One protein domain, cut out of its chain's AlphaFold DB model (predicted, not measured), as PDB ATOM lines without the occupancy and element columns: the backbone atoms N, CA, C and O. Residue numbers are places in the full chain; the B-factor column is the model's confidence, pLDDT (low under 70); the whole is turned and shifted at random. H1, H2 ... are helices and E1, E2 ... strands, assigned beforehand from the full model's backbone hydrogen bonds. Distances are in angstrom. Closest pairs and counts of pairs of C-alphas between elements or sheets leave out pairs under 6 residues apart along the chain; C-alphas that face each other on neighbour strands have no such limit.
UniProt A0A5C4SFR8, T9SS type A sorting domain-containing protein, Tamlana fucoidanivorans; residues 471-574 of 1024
ATOM      1  N   GLY A 471     201.118 172.901 181.510       77.06
ATOM      2  CA  GLY A 471     201.198 172.700 182.967       77.06
ATOM      3  C   GLY A 471     199.851 172.624 183.700       77.06
ATOM      4  O   GLY A 471     199.810 172.634 184.928       77.06
ATOM      5  N   PHE A 472     198.735 172.552 182.977       86.44
ATOM      6  CA  PHE A 472     197.407 172.301 183.538       86.44
ATOM      7  C   PHE A 472     196.517 171.564 182.524       86.44
ATOM      8  O   PHE A 472     196.922 171.321 181.390       86.44
ATOM      9  N   HIS A 473     195.291 171.208 182.909       90.69
ATOM     10  CA  HIS A 473     194.273 170.723 181.977       90.69
ATOM     11  C   HIS A 473     193.211 171.797 181.738       90.69
ATOM     12  O   HIS A 473     192.742 172.445 182.672       90.69
ATOM     13  N   ASN A 474     192.801 171.960 180.485       94.25
ATOM     14  CA  ASN A 474     191.519 172.567 180.160       94.25
ATOM     15  C   ASN A 474     190.420 171.510 180.338       94.25
ATOM     16  O   ASN A 474     190.621 170.353 179.956       94.25
ATOM     17  N   GLY A 475     189.262 171.908 180.863       95.88
ATOM     18  CA  GLY A 475     188.102 171.037 181.051       95.88
ATOM     19  C   GLY A 475     186.819 171.664 180.511       95.88
ATOM     20  O   GLY A 475     186.550 172.840 180.748       95.88
ATOM     21  N   GLY A 476     186.031 170.873 179.788       97.25
ATOM     22  CA  GLY A 476     184.687 171.204 179.327       97.25
ATOM     23  C   GLY A 476     183.761 170.026 179.604       97.25
ATOM     24  O   GLY A 476     184.042 168.917 179.159       97.25
ATOM     25  N   ILE A 477     182.689 170.246 180.360       97.88
ATOM     26  CA  ILE A 477     181.797 169.173 180.816       97.88
ATOM     27  C   ILE A 477     180.364 169.582 180.540       97.88
ATOM     28  O   ILE A 477     179.920 170.614 181.042       97.88
ATOM     29  N   ALA A 478     179.654 168.796 179.740       96.31
ATOM     30  CA  ALA A 478     178.272 169.068 179.374       96.31
ATOM     31  C   ALA A 478     177.336 168.023 179.996       96.31
ATOM     32  O   ALA A 478     177.634 166.833 179.956       96.31
ATOM     33  N   ASN A 479     176.204 168.463 180.543       95.50
ATOM     34  CA  ASN A 479     175.143 167.625 181.103       95.50
ATOM     35  C   ASN A 479     173.783 168.234 180.730       95.50
ATOM     36  O   ASN A 479     173.360 169.245 181.300       95.50
ATOM     37  N   GLY A 480     173.114 167.651 179.733       91.50
ATOM     38  CA  GLY A 480     171.870 168.201 179.194       91.50
ATOM     39  C   GLY A 480     172.060 169.624 178.652       91.50
ATOM     40  O   GLY A 480     172.917 169.856 177.802       91.50
ATOM     41  N   GLN A 481     171.262 170.576 179.150       93.31
ATOM     42  CA  GLN A 481     171.334 171.991 178.749       93.31
ATOM     43  C   GLN A 481     172.561 172.729 179.308       93.31
ATOM     44  O   GLN A 481     172.927 173.789 178.806       93.31
ATOM     45  N   TRP A 482     173.177 172.208 180.372       97.25
ATOM     46  CA  TRP A 482     174.229 172.909 181.098       97.25
ATOM     47  C   TRP A 482     175.605 172.457 180.646       97.25
ATOM     48  O   TRP A 482     175.863 171.266 180.467       97.25
ATOM     49  N   LYS A 483     176.522 173.413 180.532       97.94
ATOM     50  CA  LYS A 483     177.936 173.136 180.316       97.94
ATOM     51  C   LYS A 483     178.793 173.981 181.234       97.94
ATOM     52  O   LYS A 483     178.576 175.185 181.348       97.94
ATOM     53  N   ILE A 484     179.801 173.359 181.836       98.19
ATOM     54  CA  ILE A 484     180.843 174.068 182.572       98.19
ATOM     55  C   ILE A 484     182.164 174.022 181.814       98.19
ATOM     56  O   ILE A 484     182.523 172.998 181.232       98.19
ATOM     57  N   VAL A 485     182.892 175.139 181.814       97.50
ATOM     58  CA  VAL A 485     184.194 175.246 181.142       97.50
ATOM     59  C   VAL A 485     185.213 175.953 182.023       97.50
ATOM     60  O   VAL A 485     184.977 177.062 182.507       97.50
ATOM     61  N   LYS A 486     186.394 175.348 182.155       95.12
ATOM     62  CA  LYS A 486     187.567 175.922 182.815       95.12
ATOM     63  C   LYS A 486     188.755 175.836 181.870       95.12
ATOM     64  O   LYS A 486     189.159 174.761 181.429       95.12
ATOM     65  N   THR A 487     189.289 177.004 181.534       90.38
ATOM     66  CA  THR A 487     190.469 177.147 180.680       90.38
ATOM     67  C   THR A 487     191.483 178.037 181.373       90.38
ATOM     68  O   THR A 487     191.095 179.068 181.920       90.38
ATOM     69  N   GLY A 488     192.767 177.697 181.300       73.12
ATOM     70  CA  GLY A 488     193.808 178.409 182.049       73.12
ATOM     71  C   GLY A 488     193.894 177.920 183.497       73.12
ATOM     72  O   GLY A 488     192.888 177.886 184.198       73.12
ATOM     73  N   GLY A 489     195.094 177.560 183.966       63.72
ATOM     74  CA  GLY A 489     195.296 176.895 185.265       63.72
ATOM     75  C   GLY A 489     194.738 177.608 186.509       63.72
ATOM     76  O   GLY A 489     194.494 176.939 187.506       63.72
ATOM     77  N   ASN A 490     194.477 178.923 186.449       63.28
ATOM     78  CA  ASN A 490     193.953 179.731 187.565       63.28
ATOM     79  C   ASN A 490     192.518 180.262 187.337       63.28
ATOM     80  O   ASN A 490     192.079 181.162 188.051       63.28
ATOM     81  N   GLY A 491     191.808 179.787 186.308       74.62
ATOM     82  CA  GLY A 491     190.448 180.243 186.003       74.62
ATOM     83  C   GLY A 491     189.385 179.559 186.864       74.62
ATOM     84  O   GLY A 491     189.520 178.391 187.209       74.62
ATOM     85  N   SER A 492     188.293 180.256 187.167       89.56
ATOM     86  CA  SER A 492     187.098 179.637 187.749       89.56
ATOM     87  C   SER A 492     186.304 178.872 186.683       89.56
ATOM     88  O   SER A 492     186.298 179.266 185.513       89.56
ATOM     89  N   TRP A 493     185.588 177.814 187.077       96.50
ATOM     90  CA  TRP A 493     184.561 177.207 186.223       96.50
ATOM     91  C   TRP A 493     183.515 178.251 185.825       96.50
ATOM     92  O   TRP A 493     182.982 178.945 186.692       96.50
ATOM     93  N   ARG A 494     183.246 178.359 184.523       97.31
ATOM     94  CA  ARG A 494     182.188 179.189 183.926       97.31
ATOM     95  C   ARG A 494     180.994 178.308 183.594       97.31
ATOM     96  O   ARG A 494     181.217 177.155 183.229       97.31
ATOM     97  N   LEU A 495     179.774 178.828 183.703       98.44
ATOM     98  CA  LEU A 495     178.535 178.083 183.450       98.44
ATOM     99  C   LEU A 495     177.820 178.635 182.216       98.44
ATOM    100  O   LEU A 495     177.596 179.836 182.121       98.44
ATOM    101  N   TYR A 496     177.405 177.753 181.312       98.44
ATOM    102  CA  TYR A 496     176.707 178.099 180.078       98.44
ATOM    103  C   TYR A 496     175.433 177.268 179.915       98.44
ATOM    104  O   TYR A 496     175.426 176.070 180.206       98.44
ATOM    105  N   ASP A 497     174.377 177.903 179.411       97.12
ATOM    106  CA  ASP A 497     173.197 177.230 178.861       97.12
ATOM    107  C   ASP A 497     173.446 176.999 177.365       97.12
ATOM    108  O   ASP A 497     173.209 177.882 176.544       97.12
ATOM    109  N   ILE A 498     173.970 175.830 177.006       94.75
ATOM    110  CA  ILE A 498     174.380 175.522 175.627       94.75
ATOM    111  C   ILE A 498     173.204 175.218 174.692       94.75
ATOM    112  O   ILE A 498     173.406 175.102 173.482       94.75
ATOM    113  N   GLU A 499     171.982 175.107 175.221       92.50
ATOM    114  CA  GLU A 499     170.773 174.996 174.403       92.50
ATOM    115  C   GLU A 499     170.389 176.364 173.817       92.50
ATOM    116  O   GLU A 499     170.029 176.456 172.642       92.50
ATOM    117  N   ASN A 500     170.530 177.435 174.607       93.56
ATOM    118  CA  ASN A 500     170.187 178.804 174.201       93.56
ATOM    119  C   ASN A 500     171.403 179.671 173.810       93.56
ATOM    120  O   ASN A 500     171.242 180.655 173.087       93.56
ATOM    121  N   ASP A 501     172.605 179.310 174.256       95.19
ATOM    122  CA  ASP A 501     173.885 179.977 173.984       95.19
ATOM    123  C   ASP A 501     174.969 178.949 173.585       95.19
ATOM    124  O   ASP A 501     175.946 178.731 174.308       95.19
ATOM    125  N   PRO A 502     174.842 178.301 172.409       92.94
ATOM    126  CA  PRO A 502     175.824 177.319 171.934       92.94
ATOM    127  C   PRO A 502     177.201 177.937 171.631       92.94
ATOM    128  O   PRO A 502     178.179 177.216 171.431       92.94
ATOM    129  N   GLY A 503     177.279 179.269 171.566       94.75
ATOM    130  CA  GLY A 503     178.518 180.021 171.403       94.75
ATOM    131  C   GLY A 503     179.256 180.289 172.713       94.75
ATOM    132  O   GLY A 503     180.320 180.894 172.659       94.75
ATOM    133  N   GLU A 504     178.725 179.867 173.867       96.88
ATOM    134  CA  GLU A 504     179.347 180.067 175.186       96.88
ATOM    135  C   GLU A 504     179.712 181.547 175.436       96.88
ATOM    136  O   GLU A 504     180.782 181.884 175.956       96.88
ATOM    137  N   THR A 505     178.833 182.453 175.001       95.12
ATOM    138  CA  THR A 505     179.074 183.899 174.995       95.12
ATOM    139  C   THR A 505     178.807 184.548 176.348       95.12
ATOM    140  O   THR A 505     179.454 185.541 176.687       95.12
ATOM    141  N   THR A 506     177.888 183.991 177.140       96.94
ATOM    142  CA  THR A 506     177.457 184.554 178.423       96.94
ATOM    143  C   THR A 506     177.710 183.570 179.556       96.94
ATOM    144  O   THR A 506     177.010 182.573 179.687       96.94
ATOM    145  N   ASP A 507     178.685 183.876 180.416       97.56
ATOM    146  CA  ASP A 507     178.880 183.130 181.665       97.56
ATOM    147  C   ASP A 507     177.740 183.439 182.648       97.56
ATOM    148  O   ASP A 507     177.577 184.570 183.118       97.56
ATOM    149  N   LEU A 508     176.943 182.418 182.946       98.12
ATOM    150  CA  LEU A 508     175.767 182.478 183.805       98.12
ATOM    151  C   LEU A 508     176.086 182.236 185.278       98.12
ATOM    152  O   LEU A 508     175.182 182.341 186.105       98.12
ATOM    153  N   ARG A 509     177.343 181.957 185.652       96.81
ATOM    154  CA  ARG A 509     177.685 181.617 187.041       96.81
ATOM    155  C   ARG A 509     177.218 182.668 188.055       96.81
ATOM    156  O   ARG A 509     176.767 182.319 189.139       96.81
ATOM    157  N   ALA A 510     177.294 183.951 187.701       96.50
ATOM    158  CA  ALA A 510     176.881 185.045 188.581       96.50
ATOM    159  C   ALA A 510     175.373 185.370 188.533       96.50
ATOM    160  O   ALA A 510     174.883 186.082 189.412       96.50
ATOM    161  N   SER A 511     174.647 184.926 187.501       96.25
ATOM    162  CA  SER A 511     173.260 185.333 187.231       96.25
ATOM    163  C   SER A 511     172.232 184.207 187.374       96.25
ATOM    164  O   SER A 511     171.075 184.506 187.673       96.25
ATOM    165  N   GLU A 512     172.626 182.943 187.199       97.06
ATOM    166  CA  GLU A 512     171.770 181.768 187.388       97.06
ATOM    167  C   GLU A 512     171.614 181.455 188.892       97.06
ATOM    168  O   GLU A 512     172.607 181.158 189.561       97.06
ATOM    169  N   PRO A 513     170.388 181.495 189.462       96.25
ATOM    170  CA  PRO A 513     170.171 181.325 190.901       96.25
ATOM    171  C   PRO A 513     170.738 180.037 191.509       96.25
ATOM    172  O   PRO A 513     171.083 180.037 192.689       96.25
ATOM    173  N   ASN A 514     170.824 178.954 190.728       96.69
ATOM    174  CA  ASN A 514     171.333 177.658 191.183       96.69
ATOM    175  C   ASN A 514     172.719 177.317 190.614       96.69
ATOM    176  O   ASN A 514     173.102 176.148 190.633       96.69
ATOM    177  N   ALA A 515     173.466 178.305 190.108       97.06
ATOM    178  CA  ALA A 515     174.712 178.074 189.379       97.06
ATOM    179  C   ALA A 515     175.701 177.172 190.127       97.06
ATOM    180  O   ALA A 515     176.164 176.186 189.566       97.06
ATOM    181  N   GLU A 516     175.992 177.468 191.396       97.19
ATOM    182  CA  GLU A 516     176.968 176.694 192.175       97.19
ATOM    183  C   GLU A 516     176.510 175.248 192.414       97.19
ATOM    184  O   GLU A 516     177.332 174.340 192.362       97.19
ATOM    185  N   GLN A 517     175.205 175.005 192.598       97.75
ATOM    186  CA  GLN A 517     174.684 173.639 192.727       97.75
ATOM    187  C   GLN A 517     174.810 172.874 191.407       97.75
ATOM    188  O   GLN A 517     175.242 171.730 191.405       97.75
ATOM    189  N   ILE A 518     174.473 173.513 190.281       97.94
ATOM    190  CA  ILE A 518     174.597 172.910 188.946       97.94
ATOM    191  C   ILE A 518     176.062 172.575 188.650       97.94
ATOM    192  O   ILE A 518     176.364 171.474 188.192       97.94
ATOM    193  N   ILE A 519     176.975 173.512 188.927       98.00
ATOM    194  CA  ILE A 519     178.416 173.310 188.753       98.00
ATOM    195  C   ILE A 519     178.883 172.138 189.621       98.00
ATOM    196  O   ILE A 519     179.538 171.238 189.099       98.00
ATOM    197  N   GLN A 520     178.512 172.109 190.905       97.19
ATOM    198  CA  GLN A 520     178.920 171.039 191.813       97.19
ATOM    199  C   GLN A 520     178.369 169.672 191.384       97.19
ATOM    200  O   GLN A 520     179.128 168.712 191.341       97.19
ATOM    201  N   ASP A 521     177.101 169.581 190.972       97.50
ATOM    202  CA  ASP A 521     176.496 168.325 190.503       97.50
ATOM    203  C   ASP A 521     177.215 167.767 189.261       97.50
ATOM    204  O   ASP A 521     177.379 166.552 189.110       97.50
ATOM    205  N   ILE A 522     177.645 168.648 188.349       98.06
ATOM    206  CA  ILE A 522     178.420 168.257 187.165       98.06
ATOM    207  C   ILE A 522     179.834 167.824 187.572       98.06
ATOM    208  O   ILE A 522     180.324 166.812 187.059       98.06
ATOM    209  N   LEU A 523     180.478 168.553 188.490       97.75
ATOM    210  CA  LEU A 523     181.813 168.232 188.994       97.75
ATOM    211  C   LEU A 523     181.839 166.904 189.746       97.75
ATOM    212  O   LEU A 523     182.712 166.097 189.460       97.75
ATOM    213  N   ASP A 524     180.876 166.626 190.622       96.69
ATOM    214  CA  ASP A 524     180.817 165.383 191.401       96.69
ATOM    215  C   ASP A 524     180.755 164.151 190.487       96.69
ATOM    216  O   ASP A 524     181.484 163.172 190.681       96.69
ATOM    217  N   LYS A 525     179.940 164.220 189.427       96.38
ATOM    218  CA  LYS A 525     179.866 163.169 188.400       96.38
ATOM    219  C   LYS A 525     181.182 163.030 187.636       96.38
ATOM    220  O   LYS A 525     181.642 161.916 187.409       96.38
ATOM    221  N   ALA A 526     181.803 164.145 187.254       97.25
ATOM    222  CA  ALA A 526     183.078 164.110 186.547       97.25
ATOM    223  C   ALA A 526     184.210 163.557 187.426       97.25
ATOM    224  O   ALA A 526     185.001 162.745 186.962       97.25
ATOM    225  N   VAL A 527     184.248 163.938 188.703       97.62
ATOM    226  CA  VAL A 527     185.176 163.423 189.713       97.62
ATOM    227  C   VAL A 527     184.996 161.914 189.873       97.62
ATOM    228  O   VAL A 527     185.990 161.195 189.882       97.62
ATOM    229  N   ALA A 528     183.758 161.408 189.921       95.88
ATOM    230  CA  ALA A 528     183.498 159.969 189.966       95.88
ATOM    231  C   ALA A 528     184.090 159.225 188.755       95.88
ATOM    232  O   ALA A 528     184.755 158.211 188.940       95.88
ATOM    233  N   THR A 529     183.925 159.759 187.540       94.81
ATOM    234  CA  THR A 529     184.495 159.169 186.316       94.81
ATOM    235  C   THR A 529     186.026 159.254 186.284       94.81
ATOM    236  O   THR A 529     186.693 158.272 185.971       94.81
ATOM    237  N   VAL A 530     186.607 160.412 186.617       96.81
ATOM    238  CA  VAL A 530     188.059 160.646 186.507       96.81
ATOM    239  C   VAL A 530     188.857 159.846 187.533       96.81
ATOM    240  O   VAL A 530     189.980 159.445 187.233       96.81
ATOM    241  N   LYS A 531     188.287 159.540 188.708       94.50
ATOM    242  CA  LYS A 531     188.929 158.673 189.716       94.50
ATOM    243  C   LYS A 531     189.431 157.357 189.137       94.50
ATOM    244  O   LYS A 531     190.481 156.886 189.552       94.50
ATOM    245  N   GLU A 532     188.706 156.787 188.180       93.88
ATOM    246  CA  GLU A 532     189.025 155.480 187.601       93.88
ATOM    247  C   GLU A 532     190.310 155.475 186.761       93.88
ATOM    248  O   GLU A 532     190.852 154.408 186.487       93.88
ATOM    249  N   PHE A 533     190.795 156.644 186.333       93.94
ATOM    250  CA  PHE A 533     191.986 156.752 185.489       93.94
ATOM    251  C   PHE A 533     192.919 157.908 185.866       93.94
ATOM    252  O   PHE A 533     193.818 158.244 185.096       93.94
ATOM    253  N   LYS A 534     192.743 158.517 187.045       92.25
ATOM    254  CA  LYS A 534     193.530 159.682 187.483       92.25
ATOM    255  C   LYS A 534     195.044 159.419 187.505       92.25
ATOM    256  O   LYS A 534     195.815 160.343 187.272       92.25
ATOM    257  N   ASP A 535     195.450 158.167 187.727       89.38
ATOM    258  CA  ASP A 535     196.852 157.736 187.810       89.38
ATOM    259  C   ASP A 535     197.414 157.201 186.472       89.38
ATOM    260  O   ASP A 535     198.586 156.825 186.386       89.38
ATOM    261  N   VAL A 536     196.611 157.180 185.397       93.06
ATOM    262  CA  VAL A 536     197.065 156.732 184.072       93.06
ATOM    263  C   VAL A 536     197.915 157.816 183.415       93.06
ATOM    264  O   VAL A 536     197.420 158.864 182.990       93.06
ATOM    265  N   LYS A 537     199.214 157.540 183.274       92.06
ATOM    266  CA  LYS A 537     200.137 158.408 182.537       92.06
ATOM    267  C   LYS A 537     199.983 158.240 181.018       92.06
ATOM    268  O   LYS A 537     199.695 157.130 180.553       92.06
ATOM    269  N   PRO A 538     200.216 159.307 180.236       93.31
ATOM    270  CA  PRO A 538     200.349 159.201 178.792       93.31
ATOM    271  C   PRO A 538     201.425 158.184 178.423       93.31
ATOM    272  O   PRO A 538     202.501 158.168 179.018       93.31
ATOM    273  N   GLN A 539     201.124 157.333 177.447       92.94
ATOM    274  CA  GLN A 539     202.084 156.381 176.890       92.94
ATOM    275  C   GLN A 539     203.070 157.074 175.939       92.94
ATOM    276  O   GLN A 539     204.172 156.576 175.728       92.94
ATOM    277  N   TRP A 540     202.682 158.220 175.371       91.94
ATOM    278  CA  TRP A 540     203.504 159.031 174.478       91.94
ATOM    279  C   TRP A 540     203.106 160.511 174.526       91.94
ATOM    280  O   TRP A 540     202.070 160.886 175.082       91.94
ATOM    281  N   PHE A 541     203.930 161.335 173.879       87.94
ATOM    282  CA  PHE A 541     203.740 162.770 173.682       87.94
ATOM    283  C   PHE A 541     204.028 163.120 172.219       87.94
ATOM    284  O   PHE A 541     204.777 162.412 171.551       87.94
ATOM    285  N   ASP A 542     203.447 164.202 171.712       77.06
ATOM    286  CA  ASP A 542     203.512 164.566 170.292       77.06
ATOM    287  C   ASP A 542     204.796 165.319 169.879       77.06
ATOM    288  O   ASP A 542     205.095 165.358 168.690       77.06
ATOM    289  N   ASN A 543     205.558 165.914 170.816       66.19
ATOM    290  CA  ASN A 543     206.670 166.841 170.507       66.19
ATOM    291  C   ASN A 543     207.929 166.720 171.404       66.19
ATOM    292  O   ASN A 543     208.682 167.686 171.552       66.19
ATOM    293  N   ASP A 544     208.187 165.568 172.025       61.31
ATOM    294  CA  ASP A 544     209.349 165.393 172.922       61.31
ATOM    295  C   ASP A 544     210.698 165.170 172.189       61.31
ATOM    296  O   ASP A 544     211.741 165.009 172.822       61.31
ATOM    297  N   ASP A 545     210.710 165.209 170.854       50.25
ATOM    298  CA  ASP A 545     211.863 164.946 169.979       50.25
ATOM    299  C   ASP A 545     212.615 166.211 169.499       50.25
ATOM    300  O   ASP A 545     213.552 166.126 168.701       50.25
ATOM    301  N   GLY A 546     212.261 167.395 170.015       45.16
ATOM    302  CA  GLY A 546     212.946 168.659 169.702       45.16
ATOM    303  C   GLY A 546     212.342 169.469 168.545       45.16
ATOM    304  O   GLY A 546     213.014 170.356 168.011       45.16
ATOM    305  N   GLY A 547     211.090 169.193 168.165       47.44
ATOM    306  CA  GLY A 547     210.293 170.032 167.263       47.44
ATOM    307  C   GLY A 547     209.880 171.397 167.847       47.44
ATOM    308  O   GLY A 547     210.224 171.767 168.965       47.44
ATOM    309  N   ALA A 548     209.105 172.176 167.079       41.88
ATOM    310  CA  ALA A 548     208.600 173.504 167.474       41.88
ATOM    311  C   ALA A 548     207.403 173.468 168.460       41.88
ATOM    312  O   ALA A 548     206.740 174.489 168.658       41.88
ATOM    313  N   GLY A 549     207.098 172.304 169.042       48.53
ATOM    314  CA  GLY A 549     206.024 172.108 170.017       48.53
ATOM    315  C   GLY A 549     206.488 172.265 171.467       48.53
ATOM    316  O   GLY A 549     207.675 172.405 171.756       48.53
ATOM    317  N   HIS A 550     205.533 172.272 172.396       54.66
ATOM    318  CA  HIS A 550     205.833 172.307 173.825       54.66
ATOM    319  C   HIS A 550     206.101 170.876 174.312       54.66
ATOM    320  O   HIS A 550     205.186 170.059 174.218       54.66
ATOM    321  N   PRO A 551     207.304 170.549 174.826       61.56
ATOM    322  CA  PRO A 551     207.528 169.239 175.420       61.56
ATOM    323  C   PRO A 551     206.584 169.076 176.615       61.56
ATOM    324  O   PRO A 551     206.300 170.038 177.334       61.56
ATOM    325  N   HIS A 552     206.039 167.879 176.795       72.75
ATOM    326  CA  HIS A 552     205.010 167.630 177.808       72.75
ATOM    327  C   HIS A 552     205.473 166.643 178.875       72.75
ATOM    328  O   HIS A 552     205.043 166.788 180.019       72.75
ATOM    329  N   SER A 553     206.385 165.720 178.552       82.06
ATOM    330  CA  SER A 553     206.923 164.734 179.506       82.06
ATOM    331  C   SER A 553     207.454 165.367 180.783       82.06
ATOM    332  O   SER A 553     207.073 164.943 181.868       82.06
ATOM    333  N   PHE A 554     208.246 166.437 180.679       80.12
ATOM    334  CA  PHE A 554     208.859 167.060 181.855       80.12
ATOM    335  C   PHE A 554     207.831 167.557 182.887       80.12
ATOM    336  O   PHE A 554     208.114 167.526 184.079       80.12
ATOM    337  N   LEU A 555     206.638 167.978 182.443       81.81
ATOM    338  CA  LEU A 555     205.549 168.415 183.326       81.81
ATOM    339  C   LEU A 555     204.869 167.233 184.025       81.81
ATOM    340  O   LEU A 555     204.315 167.387 185.105       81.81
ATOM    341  N   TRP A 556     204.855 166.060 183.395       83.56
ATOM    342  CA  TRP A 556     204.387 164.826 184.028       83.56
ATOM    343  C   TRP A 556     205.447 164.234 184.965       83.56
ATOM    344  O   TRP A 556     205.100 163.591 185.957       83.56
ATOM    345  N   ASP A 557     206.729 164.454 184.669       79.50
ATOM    346  CA  ASP A 557     207.853 163.988 185.482       79.50
ATOM    347  C   ASP A 557     208.065 164.842 186.739       79.50
ATOM    348  O   ASP A 557     208.402 164.299 187.790       79.50
ATOM    349  N   ASP A 558     207.847 166.159 186.661       75.31
ATOM    350  CA  ASP A 558     207.975 167.073 187.806       75.31
ATOM    351  C   ASP A 558     206.716 167.157 188.692       75.31
ATOM    352  O   ASP A 558     206.727 167.840 189.717       75.31
ATOM    353  N   GLY A 559     205.644 166.447 188.321       73.94
ATOM    354  CA  GLY A 559     204.373 166.406 189.051       73.94
ATOM    355  C   GLY A 559     203.429 167.580 188.770       73.94
ATOM    356  O   GLY A 559     202.354 167.666 189.364       73.94
ATOM    357  N   THR A 560     203.772 168.485 187.849       80.62
ATOM    358  CA  THR A 560     202.870 169.561 187.424       80.62
ATOM    359  C   THR A 560     201.609 168.997 186.759       80.62
ATOM    360  O   THR A 560     200.510 169.491 187.010       80.62
ATOM    361  N   LEU A 561     201.725 167.956 185.937       85.88
ATOM    362  CA  LEU A 561     200.609 167.222 185.339       85.88
ATOM    363  C   LEU A 561     200.442 165.835 185.989       85.88
ATOM    364  O   LEU A 561     201.426 165.245 186.432       85.88
ATOM    365  N   PRO A 562     199.202 165.305 186.043       87.62
ATOM    366  CA  PRO A 562     197.985 165.865 185.452       87.62
ATOM    367  C   PRO A 562     197.315 166.964 186.287       87.62
ATOM    368  O   PRO A 562     196.545 167.749 185.745       87.62
ATOM    369  N   GLY A 563     197.572 167.057 187.596       87.81
ATOM    370  CA  GLY A 563     196.939 168.075 188.445       87.81
ATOM    371  C   GLY A 563     195.401 168.055 188.402       87.81
ATOM    372  O   GLY A 563     194.767 169.115 188.427       87.81
ATOM    373  N   TYR A 564     194.791 166.865 188.292       92.25
ATOM    374  CA  TYR A 564     193.335 166.709 188.201       92.25
ATOM    375  C   TYR A 564     192.614 167.276 189.428       92.25
ATOM    376  O   TYR A 564     191.581 167.930 189.279       92.25
ATOM    377  N   ASN A 565     193.193 167.133 190.621       88.12
ATOM    378  CA  ASN A 565     192.715 167.781 191.842       88.12
ATOM    379  C   ASN A 565     192.517 169.300 191.685       88.12
ATOM    380  O   ASN A 565     191.524 169.843 192.161       88.12
ATOM    381  N   ARG A 566     193.420 169.988 190.973       87.44
ATOM    382  CA  ARG A 566     193.340 171.438 190.731       87.44
ATOM    383  C   ARG A 566     192.319 171.796 189.654       87.44
ATOM    384  O   ARG A 566     191.657 172.830 189.756       87.44
ATOM    385  N   LEU A 567     192.173 170.957 188.625       92.12
ATOM    386  CA  LEU A 567     191.145 171.153 187.599       92.12
ATOM    387  C   LEU A 567     189.742 171.040 188.216       92.12
ATOM    388  O   LEU A 567     188.950 171.977 188.100       92.12
ATOM    389  N   PHE A 568     189.468 169.921 188.886       93.50
ATOM    390  CA  PHE A 568     188.147 169.570 189.415       93.50
ATOM    391  C   PHE A 568     187.876 170.078 190.832       93.50
ATOM    392  O   PHE A 568     186.780 169.868 191.335       93.50
ATOM    393  N   GLU A 569     188.850 170.739 191.462       90.19
ATOM    394  CA  GLU A 569     188.718 171.311 192.810       90.19
ATOM    395  C   GLU A 569     188.350 170.238 193.857       90.19
ATOM    396  O   GLU A 569     187.565 170.476 194.770       90.19
ATOM    397  N   SER A 570     188.932 169.037 193.721       88.81
ATOM    398  CA  SER A 570     188.649 167.882 194.583       88.81
ATOM    399  C   SER A 570     189.915 167.124 194.984       88.81
ATOM    400  O   SER A 570     190.675 166.650 194.137       88.81
ATOM    401  N   ASN A 571     190.100 166.940 196.294       83.12
ATOM    402  CA  ASN A 571     191.204 166.160 196.860       83.12
ATOM    403  C   ASN A 571     191.098 164.661 196.546       83.12
ATOM    404  O   ASN A 571     192.095 163.952 196.624       83.12
ATOM    405  N   GLU A 572     189.929 164.170 196.130       85.94
ATOM    406  CA  GLU A 572     189.778 162.766 195.731       85.94
ATOM    407  C   GLU A 572     190.510 162.431 194.421       85.94
ATOM    408  O   GLU A 572     190.671 161.260 194.076       85.94
ATOM    409  N   LEU A 573     190.947 163.458 193.686       89.75
ATOM    410  CA  LEU A 573     191.744 163.328 192.472       89.75
ATOM    411  C   LEU A 573     193.227 163.647 192.690       89.75
ATOM    412  O   LEU A 573     193.948 163.856 191.713       89.75
ATOM    413  N   LEU A 574     193.687 163.702 193.944       82.44
ATOM    414  CA  LEU A 574     195.117 163.653 194.229       82.44
ATOM    415  C   LEU A 574     195.684 162.337 193.686       82.44
ATOM    416  O   LEU A 574     195.066 161.268 193.806       82.44
TER     417      LEU A 574
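What this domain is: This is residues 471 to 574 of the 1024 residues of the protein "T9SS type A sorting domain-containing protein" of Tamlana fucoidanivorans (UniProt A0A5C4SFR8). A small antiparallel sheet of three strands has one long helix, H1, laid across one face, and from this body a loose arm made of the link after H1 and the short helix H2 reaches out to one end, before the printed part folds back to a last short helix, H3, beside H1. The 104 printed residues, with three named strands and three named helices, run E1 E2 E3 H1 H2 H3, and the sheet's order is E1 - E2 - E3. The class is mixed, helices and strands, with 44 residues in named elements, under half of those printed. The whole is only just loose, close to compact, with a radius of gyration of the C-alphas of 15.7 A, and it is elongated, spanning 47 by 31 by 22 A.

How they stand to each other: Begin with E1, residues 472 to 479, an edge strand, and go on through a tight link to E2, residues 482 to 486, an inner strand. This hairpin is antiparallel at 177 degrees between the strand directions; look for N 477 and O 484, 2.9 A apart, and N 479 and O 482, 2.8 A apart, both within hydrogen-bond range. A short link leads to E3, residues 494 to 497, the other edge strand. E2 and E3 form a second hairpin, antiparallel at 155 degrees, with N 483 and O 496 at 2.9 A. The three strands make a meander, each strand the antiparallel neighbour of the one before. After a long link comes H1, residues 515 to 531, on one face of the sheet, an arrangement of two layers, helix over sheet. Its height over the sheet is 8.9 A, and it runs across the strands, at 67 degrees to E1 on the local plane. It lies over E1, where 4 of its C-alphas fall, and only just over E2 and E3, with 3 each. The closest C-alphas of E2 and H1 are those of Ile 484 and Ile 519, 6.7 A apart. H2, residues 553 to 557, is not on the sheet and is apart from H1 and from the three strands. H3, residues 564 to 568, is apart from H2 and only grazes the sheet, its closest C-alpha pair with E1 being Leu 567 and His 473 at 6.4 A. H1 and H3 only just touch, with 3 pairs of C-alphas within 8 A, made by residues 523 to 527 of H1 alone; the closest are those of Leu 523 and Phe 568, 6.5 A. In H1, H2 and H3 every O i to N i+4 pair is within hydrogen-bond range.

Where its parts are: Find C-alpha 472 at (197.407, 172.301, 183.538); from there E1 runs 22.9 A to C-alpha 479. E2 returns over 13.8 A from 482 to 486, and E3 covers 10.5 A from 494 to 497. Find C-alpha 515 at (174.712, 178.074, 189.379); H1 runs from it over 24.1 A to C-alpha 531 at (188.929, 158.673, 189.716). H2 and H3 have five residues each, and H3 ends at C-alpha 568 at (188.147, 169.570, 189.415).

The domain as a whole: The two C-alphas farthest apart are those of Pro 513 and Asp 545, at 49.4 A, one in each long link: residues 498 to 514 from E3 to H1, and residues 532 to 552 from H1 to H2. The printed part has no cut. Its mean pLDDT is 87.9; look for values under 70 at residues 489 to 490 and 543 to 551 of this predicted model.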